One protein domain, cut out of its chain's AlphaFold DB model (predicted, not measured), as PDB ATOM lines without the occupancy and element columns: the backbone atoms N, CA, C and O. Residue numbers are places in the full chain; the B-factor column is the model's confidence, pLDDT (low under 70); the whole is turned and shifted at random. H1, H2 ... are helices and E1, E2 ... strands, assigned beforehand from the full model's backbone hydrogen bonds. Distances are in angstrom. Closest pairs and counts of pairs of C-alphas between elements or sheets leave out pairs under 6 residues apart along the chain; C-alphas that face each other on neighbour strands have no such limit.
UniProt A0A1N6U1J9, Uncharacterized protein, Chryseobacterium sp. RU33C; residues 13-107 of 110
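This is residues 13 to 107 of the 110 residues of an uncharacterized protein of Chryseobacterium sp. RU33C (UniProt A0A1N6U1J9). A twisted sheet of four strands, E3 to E6, is partly covered by a two-stranded hairpin, E1 and E2, which crosses it through E2 near E3 and E4, and a short helix, H1, only grazes the sheet. The two sheets make a sandwich, two sheets face to face, though only in part, with the strands of the one at 71 degrees to those of the other. The 95 printed residues hold, along the chain, E1 E2 E3 E4 E5 E6 H1; the larger sheet has the order E3, E4, E5, E6, all antiparallel, and the class is mostly strand. The whole is only just loose, close to compact, with a radius of gyration of the C-alphas of 15.1 A and spans of 40 by 35 by 30 A.

Begin at E1, residues 13 to 21, and find its antiparallel neighbour E2, residues 24 to 34; the two form a hairpin, with N 15 and O 31 2.8 A apart. E2 bends by 61 degrees at residue 27. Next look at E3, residues 46 to 52: its closest C-alpha to E2 is that of Tyr 50, 6.7 A from that of Phe 31. E4, residues 57 to 65, is the antiparallel neighbour of E3, with N 50 and O 59 2.8 A apart, and E2 and E4 are near each other, with 5 pairs of C-alphas within 10 A. E5, residues 70 to 80, bends by 59 degrees at residue 73 and pairs antiparallel with E4, where N 60 and O 76 are 2.8 A apart. E6, residues 86 to 93, pairs antiparallel with E5, where N 77 and O 90 are 2.8 A apart. E3 to E6 are a meander, each strand the antiparallel neighbour of the one before, with E3 and E6 as edge strands. H1, residues 97 to 105, only grazes this sheet with its residues 98 to 103; the closest C-alphas of E5 and H1 are those of Ile 73 and Leu 99, 7.1 A apart. In H1 every O i to N i+4 pair is within hydrogen-bond range. E1 is apart from E3, E4, E5, E6 and H1.

Find C-alpha 13 at (338.295, 368.421, 323.167), where E1 begins its 26.2 A. E2 spans 29.6 A, E3 19.6 A, E4 24.8 A, E5 28.2 A and E6 19.8 A. H1 runs 12.2 A, to C-alpha 105 at (343.752, 388.064, 336.970).

Look to the C-alphas of Lys 68 and Asn 83, the two farthest apart, at 42.2 A. The printed part has no cut, and its one long link is E2 to E3, with 11 residues. The mean pLDDT of the printed part is 74.8; residues 13, 33 to 45, 65 to 70, 94 to 98 and 106 to 107 are under 70.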
ATOM      1  N   TYR A  13     337.043 367.740 323.488       65.31
ATOM      2  CA  TYR A  13     338.295 368.421 323.167       65.31
ATOM      3  C   TYR A  13     339.418 367.410 322.968       65.31
ATOM      4  O   TYR A  13     339.696 366.585 323.844       65.31
ATOM      5  N   LYS A  14     340.091 367.511 321.821       72.19
ATOM      6  CA  LYS A  14     341.262 366.714 321.469       72.19
ATOM      7  C   LYS A  14     342.459 367.633 321.249       72.19
ATOM      8  O   LYS A  14     342.469 368.426 320.313       72.19
ATOM      9  N   PHE A  15     343.486 367.488 322.079       73.56
ATOM     10  CA  PHE A  15     344.783 368.120 321.858       73.56
ATOM     11  C   PHE A  15     345.722 367.105 321.235       73.56
ATOM     12  O   PHE A  15     345.857 366.001 321.752       73.56
ATOM     13  N   VAL A  16     346.382 367.480 320.144       76.50
ATOM     14  CA  VAL A  16     347.411 366.651 319.519       76.50
ATOM     15  C   VAL A  16     348.714 367.427 319.507       76.50
ATOM     16  O   VAL A  16     348.801 368.493 318.905       76.50
ATOM     17  N   LEU A  17     349.724 366.890 320.181       75.25
ATOM     18  CA  LEU A  17     351.082 367.408 320.154       75.25
ATOM     19  C   LEU A  17     351.876 366.629 319.114       75.25
ATOM     20  O   LEU A  17     351.872 365.400 319.150       75.25
ATOM     21  N   TYR A  18     352.552 367.330 318.206       78.94
ATOM     22  CA  TYR A  18     353.371 366.722 317.160       78.94
ATOM     23  C   TYR A  18     354.856 366.905 317.444       78.94
ATOM     24  O   TYR A  18     355.328 368.017 317.694       78.94
ATOM     25  N   THR A  19     355.611 365.819 317.317       75.50
ATOM     26  CA  THR A  19     357.070 365.882 317.255       75.50
ATOM     27  C   THR A  19     357.474 365.935 315.791       75.50
ATOM     28  O   THR A  19     357.135 365.034 315.020       75.50
ATOM     29  N   LEU A  20     358.185 367.000 315.414       83.44
ATOM     30  CA  LEU A  20     358.687 367.192 314.056       83.44
ATOM     31  C   LEU A  20     360.215 367.140 314.030       83.44
ATOM     32  O   LEU A  20     360.858 367.750 314.887       83.44
ATOM     33  N   VAL A  21     360.768 366.496 313.004       85.75
ATOM     34  CA  VAL A  21     362.185 366.554 312.614       85.75
ATOM     35  C   VAL A  21     362.223 366.975 311.152       85.75
ATOM     36  O   VAL A  21     361.486 366.429 310.343       85.75
ATOM     37  N   ASN A  22     363.016 367.993 310.808       90.25
ATOM     38  CA  ASN A  22     363.077 368.541 309.443       90.25
ATOM     39  C   ASN A  22     361.701 368.907 308.846       90.25
ATOM     40  O   ASN A  22     361.483 368.774 307.650       90.25
ATOM     41  N   LYS A  23     360.777 369.398 309.687       87.94
ATOM     42  CA  LYS A  23     359.372 369.713 309.346       87.94
ATOM     43  C   LYS A  23     358.489 368.498 309.019       87.94
ATOM     44  O   LYS A  23     357.296 368.682 308.797       87.94
ATOM     45  N   GLU A  24     359.016 367.281 309.078       86.19
ATOM     46  CA  GLU A  24     358.238 366.053 308.938       86.19
ATOM     47  C   GLU A  24     357.789 365.531 310.304       86.19
ATOM     48  O   GLU A  24     358.525 365.589 311.294       86.19
ATOM     49  N   LYS A  25     356.553 365.027 310.371       88.00
ATOM     50  CA  LYS A  25     355.982 364.459 311.596       88.00
ATOM     51  C   LYS A  25     356.564 363.073 311.850       88.00
ATOM     52  O   LYS A  25     356.318 362.159 311.072       88.00
ATOM     53  N   ILE A  26     357.222 362.906 312.996       89.56
ATOM     54  CA  ILE A  26     357.784 361.616 313.424       89.56
ATOM     55  C   ILE A  26     356.991 360.955 314.555       89.56
ATOM     56  O   ILE A  26     357.046 359.741 314.707       89.56
ATOM     57  N   ASP A  27     356.243 361.733 315.344       81.19
ATOM     58  CA  ASP A  27     355.439 361.211 316.454       81.19
ATOM     59  C   ASP A  27     354.280 362.159 316.808       81.19
ATOM     60  O   ASP A  27     354.259 363.330 316.403       81.19
ATOM     61  N   SER A  28     353.296 361.664 317.563       80.31
ATOM     62  CA  SER A  28     352.262 362.497 318.172       80.31
ATOM     63  C   SER A  28     351.701 361.942 319.469       80.31
ATOM     64  O   SER A  28     351.422 360.751 319.565       80.31
ATOM     65  N   ILE A  29     351.380 362.838 320.399       80.44
ATOM     66  CA  ILE A  29     350.686 362.516 321.649       80.44
ATOM     67  C   ILE A  29     349.333 363.206 321.657       80.44
ATOM     68  O   ILE A  29     349.212 364.350 321.224       80.44
ATOM     69  N   GLN A  30     348.304 362.499 322.119       79.25
ATOM     70  CA  GLN A  30     346.921 362.955 322.037       79.25
ATOM     71  C   GLN A  30     346.287 362.976 323.426       79.25
ATOM     72  O   GLN A  30     346.234 361.948 324.097       79.25
ATOM     73  N   PHE A  31     345.781 364.133 323.836       76.81
ATOM     74  CA  PHE A  31     345.000 364.295 325.055       76.81
ATOM     75  C   PHE A  31     343.537 364.461 324.684       76.81
ATOM     76  O   PHE A  31     343.198 365.240 323.794       76.81
ATOM     77  N   TYR A  32     342.676 363.752 325.401       71.00
ATOM     78  CA  TYR A  32     341.238 363.809 325.214       71.00
ATOM     79  C   TYR A  32     340.593 364.311 326.493       71.00
ATOM     80  O   TYR A  32     340.898 363.827 327.584       71.00
ATOM     81  N   ARG A  33     339.680 365.266 326.358       68.88
ATOM     82  CA  ARG A  33     338.817 365.701 327.445       68.88
ATOM     83  C   ARG A  33     337.379 365.673 326.970       68.88
ATOM     84  O   ARG A  33     336.947 366.556 326.231       68.88
ATOM     85  N   LYS A  34     336.644 364.686 327.467       58.31
ATOM     86  CA  LYS A  34     335.188 364.683 327.414       58.31
ATOM     87  C   LYS A  34     334.681 365.578 328.526       58.31
ATOM     88  O   LYS A  34     334.931 365.306 329.702       58.31
ATOM     89  N   VAL A  35     334.016 366.669 328.175       57.03
ATOM     90  CA  VAL A  35     333.468 367.583 329.174       57.03
ATOM     91  C   VAL A  35     331.999 367.846 328.907       57.03
ATOM     92  O   VAL A  35     331.608 368.699 328.114       57.03
ATOM     93  N   ASN A  36     331.172 367.133 329.664       46.53
ATOM     94  CA  ASN A  36     329.760 367.435 329.782       46.53
ATOM     95  C   ASN A  36     329.622 368.687 330.657       46.53
ATOM     96  O   ASN A  36     329.885 368.627 331.853       46.53
ATOM     97  N   ASN A  37     329.226 369.818 330.066       47.50
ATOM     98  CA  ASN A  37     328.961 371.070 330.786       47.50
ATOM     99  C   ASN A  37     330.116 371.518 331.703       47.50
ATOM    100  O   ASN A  37     329.940 371.634 332.919       47.50
ATOM    101  N   VAL A  38     331.281 371.870 331.137       49.84
ATOM    102  CA  VAL A  38     332.144 372.815 331.866       49.84
ATOM    103  C   VAL A  38     331.315 374.083 332.013       49.84
ATOM    104  O   VAL A  38     331.031 374.744 331.018       49.84
ATOM    105  N   ARG A  39     330.854 374.400 333.228       42.69
ATOM    106  CA  ARG A  39     330.389 375.757 333.509       42.69
ATOM    107  C   ARG A  39     331.583 376.657 333.227       42.69
ATOM    108  O   ARG A  39     332.543 376.651 333.994       42.69
ATOM    109  N   TYR A  40     331.529 377.316 332.074       49.44
ATOM    110  CA  TYR A  40     332.519 378.271 331.621       49.44
ATOM    111  C   TYR A  40     332.739 379.290 332.709       49.44
ATOM    112  O   TYR A  40     331.840 380.037 333.091       49.44
ATOM    113  N   LYS A  41     333.953 379.274 333.219       47.22
ATOM    114  CA  LYS A  41     334.445 380.291 334.106       47.22
ATOM    115  C   LYS A  41     335.942 380.292 333.810       47.22
ATOM    116  O   LYS A  41     336.605 379.265 333.957       47.22
ATOM    117  N   SER A  42     336.417 381.375 333.188       48.19
ATOM    118  CA  SER A  42     337.820 381.518 332.757       48.19
ATOM    119  C   SER A  42     338.797 381.438 333.937       48.19
ATOM    120  O   SER A  42     339.992 381.314 333.725       48.19
ATOM    121  N   ASP A  43     338.263 381.382 335.161       47.94
ATOM    122  CA  ASP A  43     338.949 381.126 336.424       47.94
ATOM    123  C   ASP A  43     339.427 379.679 336.632       47.94
ATOM    124  O   ASP A  43     340.065 379.393 337.644       47.94
ATOM    125  N   ARG A  44     339.158 378.742 335.709       57.66
ATOM    126  CA  ARG A  44     339.575 377.337 335.866       57.66
ATOM    127  C   ARG A  44     340.751 376.962 334.977       57.66
ATOM    128  O   ARG A  44     340.591 376.410 333.887       57.66
ATOM    129  N   TYR A  45     341.941 377.160 335.533       67.75
ATOM    130  CA  TYR A  45     343.153 376.423 335.184       67.75
ATOM    131  C   TYR A  45     342.846 374.922 335.023       67.75
ATOM    132  O   TYR A  45     342.311 374.287 335.936       67.75
ATOM    133  N   THR A  46     343.152 374.338 333.859       76.56
ATOM    134  CA  THR A  46     343.023 372.890 333.644       76.56
ATOM    135  C   THR A  46     344.386 372.260 333.411       76.56
ATOM    136  O   THR A  46     345.126 372.707 332.542       76.56
ATOM    137  N   CYS A  47     344.649 371.145 334.096       79.75
ATOM    138  CA  CYS A  47     345.721 370.213 333.763       79.75
ATOM    139  C   CYS A  47     345.135 368.905 333.200       79.75
ATOM    140  O   CYS A  47     344.265 368.288 333.819       79.75
ATOM    141  N   LEU A  48     345.599 368.480 332.023       83.62
ATOM    142  CA  LEU A  48     345.360 367.144 331.473       83.62
ATOM    143  C   LEU A  48     346.645 366.334 331.546       83.62
ATOM    144  O   LEU A  48     347.712 366.843 331.224       83.62
ATOM    145  N   SER A  49     346.535 365.064 331.930       84.06
ATOM    146  CA  SER A  49     347.671 364.148 332.047       84.06
ATOM    147  C   SER A  49     347.478 362.916 331.160       84.06
ATOM    148  O   SER A  49     346.370 362.396 331.050       84.06
ATOM    149  N   TYR A  50     348.557 362.443 330.541       87.12
ATOM    150  CA  TYR A  50     348.621 361.226 329.736       87.12
ATOM    151  C   TYR A  50     349.727 360.316 330.269       87.12
ATOM    152  O   TYR A  50     350.884 360.724 330.382       87.12
ATOM    153  N   LEU A  51     349.362 359.078 330.600       86.75
ATOM    154  CA  LEU A  51     350.290 358.063 331.083       86.75
ATOM    155  C   LEU A  51     350.833 357.248 329.908       86.75
ATOM    156  O   LEU A  51     350.121 356.453 329.298       86.75
ATOM    157  N   ASP A  52     352.122 357.408 329.639       87.56
ATOM    158  CA  ASP A  52     352.866 356.651 328.644       87.56
ATOM    159  C   ASP A  52     353.629 355.514 329.331       87.56
ATOM    160  O   ASP A  52     354.779 355.657 329.760       87.56
ATOM    161  N   LEU A  53     352.968 354.362 329.458       84.19
ATOM    162  CA  LEU A  53     353.565 353.168 330.061       84.19
ATOM    163  C   LEU A  53     354.740 352.622 329.242       84.19
ATOM    164  O   LEU A  53     355.691 352.098 329.824       84.19
ATOM    165  N   LYS A  54     354.702 352.773 327.911       87.44
ATOM    166  CA  LYS A  54     355.745 352.273 327.006       87.44
ATOM    167  C   LYS A  54     357.073 352.971 327.279       87.44
ATOM    168  O   LYS A  54     358.100 352.308 327.398       87.44
ATOM    169  N   ASN A  55     357.043 354.294 327.436       87.12
ATOM    170  CA  ASN A  55     358.240 355.093 327.697       87.12
ATOM    171  C   ASN A  55     358.442 355.442 329.181       87.12
ATOM    172  O   ASN A  55     359.409 356.128 329.514       87.12
ATOM    173  N   LYS A  56     357.561 354.966 330.073       88.38
ATOM    174  CA  LYS A  56     357.557 355.259 331.520       88.38
ATOM    175  C   LYS A  56     357.554 356.758 331.804       88.38
ATOM    176  O   LYS A  56     358.358 357.263 332.594       88.38
ATOM    177  N   LYS A  57     356.658 357.473 331.128       89.81
ATOM    178  CA  LYS A  57     356.505 358.920 331.254       89.81
ATOM    179  C   LYS A  57     355.070 359.297 331.583       89.81
ATOM    180  O   LYS A  57     354.128 358.617 331.192       89.81
ATOM    181  N   ILE A  58     354.917 360.417 332.268       88.25
ATOM    182  CA  ILE A  58     353.654 361.135 332.403       88.25
ATOM    183  C   ILE A  58     353.822 362.418 331.615       88.25
ATOM    184  O   ILE A  58     354.794 363.137 331.813       88.25
ATOM    185  N   TRP A  59     352.903 362.689 330.708       89.00
ATOM    186  CA  TRP A  59     352.860 363.927 329.948       89.00
ATOM    187  C   TRP A  59     351.733 364.766 330.509       89.00
ATOM    188  O   TRP A  59     350.653 364.230 330.742       89.00
ATOM    189  N   GLN A  60     351.957 366.053 330.727       87.25
ATOM    190  CA  GLN A  60     350.916 366.950 331.197       87.25
ATOM    191  C   GLN A  60     350.866 368.200 330.332       87.25
ATOM    192  O   GLN A  60     351.888 368.707 329.868       87.25
ATOM    193  N   ILE A  61     349.650 368.678 330.102       85.00
ATOM    194  CA  ILE A  61     349.397 369.966 329.478       85.00
ATOM    195  C   ILE A  61     348.490 370.773 330.380       85.00
ATOM    196  O   ILE A  61     347.445 370.304 330.841       85.00
ATOM    197  N   THR A  62     348.900 372.006 330.583       82.19
ATOM    198  CA  THR A  62     348.179 372.988 331.357       82.19
ATOM    199  C   THR A  62     347.672 374.067 330.421       82.19
ATOM    200  O   THR A  62     348.427 374.560 329.584       82.19
ATOM    201  N   TYR A  63     346.401 374.438 330.541       78.81
ATOM    202  CA  TYR A  63     345.789 375.427 329.658       78.81
ATOM    203  C   TYR A  63     344.601 376.143 330.301       78.81
ATOM    204  O   TYR A  63     343.927 375.609 331.193       78.81
ATOM    205  N   PHE A  64     344.307 377.330 329.773       75.19
ATOM    206  CA  PHE A  64     343.031 378.007 329.965       75.19
ATOM    207  C   PHE A  64     342.019 377.555 328.916       75.19
ATOM    208  O   PHE A  64     342.336 377.414 327.735       75.19
ATOM    209  N   SER A  65     340.785 377.312 329.354       67.12
ATOM    210  CA  SER A  65     339.663 376.963 328.481       67.12
ATOM    211  C   SER A  65     338.712 378.151 328.386       67.12
ATOM    212  O   SER A  65     337.943 378.385 329.318       67.12
ATOM    213  N   SER A  66     338.714 378.869 327.263       61.25
ATOM    214  CA  SER A  66     337.729 379.919 326.977       61.25
ATOM    215  C   SER A  66     336.716 379.452 325.920       61.25
ATOM    216  O   SER A  66     336.906 378.432 325.259       61.25
ATOM    217  N   ASN A  67     335.622 380.199 325.738       50.97
ATOM    218  CA  ASN A  67     334.592 379.903 324.728       50.97
ATOM    219  C   ASN A  67     335.130 379.878 323.280       50.97
ATOM    220  O   ASN A  67     334.424 379.427 322.382       50.97
ATOM    221  N   LYS A  68     336.332 380.417 323.027       54.03
ATOM    222  CA  LYS A  68     336.887 380.600 321.672       54.03
ATOM    223  C   LYS A  68     338.362 380.195 321.550       54.03
ATOM    224  O   LYS A  68     338.818 379.870 320.455       54.03
ATOM    225  N   SER A  69     339.114 380.167 322.650       58.78
ATOM    226  CA  SER A  69     340.552 379.888 322.676       58.78
ATOM    227  C   SER A  69     340.921 378.836 323.725       58.78
ATOM    228  O   SER A  69     340.243 378.641 324.733       58.78
ATOM    229  N   PHE A  70     342.009 378.135 323.428       66.62
ATOM    230  CA  PHE A  70     342.736 377.282 324.345       66.62
ATOM    231  C   PHE A  70     344.142 377.825 324.362       66.62
ATOM    232  O   PHE A  70     344.875 377.650 323.383       66.62
ATOM    233  N   ASP A  71     344.463 378.495 325.452       72.69
ATOM    234  CA  ASP A  71     345.744 379.148 325.620       72.69
ATOM    235  C   ASP A  71     346.574 378.222 326.509       72.69
ATOM    236  O   ASP A  71     346.257 377.983 327.680       72.69
ATOM    237  N   ILE A  72     347.541 377.550 325.876       76.94
ATOM    238  CA  ILE A  72     348.412 376.579 326.538       76.94
ATOM    239  C   ILE A  72     349.353 377.367 327.440       76.94
ATOM    240  O   ILE A  72     350.116 378.190 326.957       76.94
ATOM    241  N   ILE A  73     349.309 377.071 328.734       78.69
ATOM    242  CA  ILE A  73     350.146 377.715 329.745       78.69
ATOM    243  C   ILE A  73     351.494 377.023 329.823       78.69
ATOM    244  O   ILE A  73     352.554 377.644 329.828       78.69
ATOM    245  N   SER A  74     351.465 375.701 329.932       81.94
ATOM    246  CA  SER A  74     352.684 374.932 330.064       81.94
ATOM    247  C   SER A  74     352.483 373.510 329.606       81.94
ATOM    248  O   SER A  74     351.381 372.960 329.526       81.94
ATOM    249  N   TYR A  75     353.615 372.920 329.299       83.94
ATOM    250  CA  TYR A  75     353.742 371.526 328.988       83.94
ATOM    251  C   TYR A  75     354.783 370.945 329.931       83.94
ATOM    252  O   TYR A  75     355.832 371.552 330.137       83.94
ATOM    253  N   SER A  76     354.514 369.778 330.503       87.00
ATOM    254  CA  SER A  76     355.484 369.089 331.342       87.00
ATOM    255  C   SER A  76     355.546 367.603 331.037       87.00
ATOM    256  O   SER A  76     354.601 366.982 330.545       87.00
ATOM    257  N   THR A  77     356.700 367.022 331.331       89.00
ATOM    258  CA  THR A  77     356.892 365.581 331.344       89.00
ATOM    259  C   THR A  77     357.539 365.154 332.631       89.00
ATOM    260  O   THR A  77     358.458 365.806 333.131       89.00
ATOM    261  N   SER A  78     357.086 364.008 333.123       89.44
ATOM    262  CA  SER A  78     357.651 363.379 334.294       89.44
ATOM    263  C   SER A  78     358.094 361.957 334.009       89.44
ATOM    264  O   SER A  78     357.407 361.217 333.309       89.44
ATOM    265  N   LYS A  79     359.242 361.548 334.556       90.94
ATOM    266  CA  LYS A  79     359.734 360.166 334.434       90.94
ATOM    267  C   LYS A  79     359.248 359.306 335.600       90.94
ATOM    268  O   LYS A  79     359.414 359.700 336.755       90.94
ATOM    269  N   ILE A  80     358.738 358.116 335.284       87.69
ATOM    270  CA  ILE A  80     358.365 357.076 336.246       87.69
ATOM    271  C   ILE A  80     359.540 356.105 336.405       87.69
ATOM    272  O   ILE A  80     360.016 355.492 335.444       87.69
ATOM    273  N   ASN A  81     360.020 355.955 337.633       88.19
ATOM    274  CA  ASN A  81     361.073 355.011 337.978       88.19
ATOM    275  C   ASN A  81     360.547 353.578 338.074       88.19
ATOM    276  O   ASN A  81     359.349 353.326 338.167       88.19
ATOM    277  N   LYS A  82     361.465 352.602 338.086       84.62
ATOM    278  CA  LYS A  82     361.108 351.175 338.195       84.62
ATOM    279  C   LYS A  82     360.327 350.843 339.476       84.62
ATOM    280  O   LYS A  82     359.523 349.926 339.451       84.62
ATOM    281  N   ASN A  83     360.556 351.590 340.555       88.00
ATOM    282  CA  ASN A  83     359.854 351.465 341.836       88.00
ATOM    283  C   ASN A  83     358.553 352.293 341.903       88.00
ATOM    284  O   ASN A  83     357.987 352.441 342.980       88.00
ATOM    285  N   GLY A  84     358.106 352.874 340.786       78.69
ATOM    286  CA  GLY A  84     356.884 353.673 340.713       78.69
ATOM    287  C   GLY A  84     357.030 355.136 341.140       78.69
ATOM    288  O   GLY A  84     356.068 355.886 341.007       78.69
ATOM    289  N   THR A  85     358.204 355.585 341.605       87.69
ATOM    290  CA  THR A  85     358.388 356.992 342.001       87.69
ATOM    291  C   THR A  85     358.542 357.923 340.798       87.69
ATOM    292  O   THR A  85     359.070 357.538 339.753       87.69
ATOM    293  N   ILE A  86     358.110 359.175 340.956       86.00
ATOM    294  CA  ILE A  86     358.254 360.240 339.959       86.00
ATOM    295  C   ILE A  86     359.416 361.136 340.392       86.00
ATOM    296  O   ILE A  86     359.461 361.544 341.548       86.00
ATOM    297  N   THR A  87     360.383 361.410 339.511       71.19
ATOM    298  CA  THR A  87     361.643 362.076 339.932       71.19
ATOM    299  C   THR A  87     362.137 363.200 339.043       71.19
ATOM    300  O   THR A  87     362.749 364.134 339.550       71.19
ATOM    301  N   LYS A  88     361.897 363.143 337.733       70.88
ATOM    302  CA  LYS A  88     362.311 364.209 336.814       70.88
ATOM    303  C   LYS A  88     361.081 364.939 336.324       70.88
ATOM    304  O   LYS A  88     360.175 364.251 335.874       70.88
ATOM    305  N   PHE A  89     361.081 366.265 336.399       73.25
ATOM    306  CA  PHE A  89     360.076 367.140 335.806       73.25
ATOM    307  C   PHE A  89     360.784 368.044 334.803       73.25
ATOM    308  O   PHE A  89     361.531 368.931 335.198       73.25
ATOM    309  N   ASP A  90     360.577 367.790 333.517       75.56
ATOM    310  CA  ASP A  90     360.972 368.728 332.469       75.56
ATOM    311  C   ASP A  90     359.709 369.491 332.067       75.56
ATOM    312  O   ASP A  90     358.735 368.861 331.648       75.56
ATOM    313  N   SER A  91     359.691 370.816 332.208       78.12
ATOM    314  CA  SER A  91     358.574 371.650 331.761       78.12
ATOM    315  C   SER A  91     359.029 372.740 330.798       78.12
ATOM    316  O   SER A  91     360.149 373.238 330.862       78.12
ATOM    317  N   ILE A  92     358.137 373.087 329.876       79.19
ATOM    318  CA  ILE A  92     358.268 374.212 328.961       79.19
ATOM    319  C   ILE A  92     357.061 375.113 329.235       79.19
ATOM    320  O   ILE A  92     355.937 374.739 328.871       79.19
ATOM    321  N   PRO A  93     357.250 376.247 329.928       74.38
ATOM    322  CA  PRO A  93     356.214 377.257 330.043       74.38
ATOM    323  C   PRO A  93     356.085 378.019 328.720       74.38
ATOM    324  O   PRO A  93     357.078 378.317 328.059       74.38
ATOM    325  N   TYR A  94     354.853 378.342 328.354       68.56
ATOM    326  CA  TYR A  94     354.514 379.204 327.228       68.56
ATOM    327  C   TYR A  94     353.903 380.482 327.801       68.56
ATOM    328  O   TYR A  94     352.708 380.709 327.683       68.56
ATOM    329  N   LEU A  95     354.713 381.266 328.511       64.69
ATOM    330  CA  LEU A  95     354.289 382.551 329.064       64.69
ATOM    331  C   LEU A  95     354.564 383.645 328.035       64.69
ATOM    332  O   LEU A  95     355.721 383.953 327.752       64.69
ATOM    333  N   ASP A  96     353.498 384.206 327.478       68.00
ATOM    334  CA  ASP A  96     353.517 385.548 326.903       68.00
ATOM    335  C   ASP A  96     352.826 386.530 327.867       68.00
ATOM    336  O   ASP A  96     352.163 386.117 328.824       68.00
ATOM    337  N   GLU A  97     353.005 387.836 327.648       65.81
ATOM    338  CA  GLU A  97     352.483 388.884 328.543       65.81
ATOM    339  C   GLU A  97     350.958 388.790 328.747       65.81
ATOM    340  O   GLU A  97     350.438 389.099 329.825       65.81
ATOM    341  N   ALA A  98     350.226 388.336 327.724       66.81
ATOM    342  CA  ALA A  98     348.778 388.171 327.786       66.81
ATOM    343  C   ALA A  98     348.394 387.013 328.716       66.81
ATOM    344  O   ALA A  98     347.488 387.143 329.543       66.81
ATOM    345  N   LEU A  99     349.111 385.896 328.620       71.25
ATOM    346  CA  LEU A  99     348.890 384.727 329.453       71.25
ATOM    347  C   LEU A  99     349.306 384.958 330.912       71.25
ATOM    348  O   LEU A  99     348.633 384.488 331.829       71.25
ATOM    349  N   GLU A 100     350.385 385.706 331.140       71.75
ATOM    350  CA  GLU A 100     350.805 386.126 332.480       71.75
ATOM    351  C   GLU A 100     349.746 387.024 333.133       71.75
ATOM    352  O   GLU A 100     349.340 386.793 334.271       71.75
ATOM    353  N   THR A 101     349.203 387.982 332.379       72.56
ATOM    354  CA  THR A 101     348.090 388.822 332.837       72.56
ATOM    355  C   THR A 101     346.854 387.985 333.186       72.56
ATOM    356  O   THR A 101     346.230 388.215 334.222       72.56
ATOM    357  N   GLU A 102     346.509 386.976 332.379       71.69
ATOM    358  CA  GLU A 102     345.413 386.048 332.688       71.69
ATOM    359  C   GLU A 102     345.685 385.219 333.952       71.69
ATOM    360  O   GLU A 102     344.805 385.104 334.807       71.69
ATOM    361  N   LEU A 103     346.892 384.678 334.142       74.31
ATOM    362  CA  LEU A 103     347.262 383.974 335.381       74.31
ATOM    363  C   LEU A 103     347.097 384.879 336.608       74.31
ATOM    364  O   LEU A 103     346.494 384.465 337.605       74.31
ATOM    365  N   ASN A 104     347.538 386.131 336.490       74.06
ATOM    366  CA  ASN A 104     347.450 387.138 337.541       74.06
ATOM    367  C   ASN A 104     345.991 387.491 337.867       74.06
ATOM    368  O   ASN A 104     345.591 387.470 339.035       74.06
ATOM    369  N   ASN A 105     345.177 387.749 336.840       74.50
ATOM    370  CA  ASN A 105     343.752 388.064 336.970       74.50
ATOM    371  C   ASN A 105     342.968 386.925 337.628       74.50
ATOM    372  O   ASN A 105     342.063 387.165 338.431       74.50
ATOM    373  N   ASN A 106     343.341 385.681 337.326       68.62
ATOM    374  CA  ASN A 106     342.703 384.492 337.878       68.62
ATOM    375  C   ASN A 106     343.313 384.046 339.223       68.62
ATOM    376  O   ASN A 106     342.898 383.022 339.766       68.62
ATOM    377  N   LYS A 107     344.261 384.814 339.790       68.81
ATOM    378  CA  LYS A 107     344.983 384.508 341.042       68.81
ATOM    379  C   LYS A 107     345.597 383.105 341.054       68.81
ATOM    380  O   LYS A 107     345.655 382.452 342.096       68.81
TER     381      LYS A 107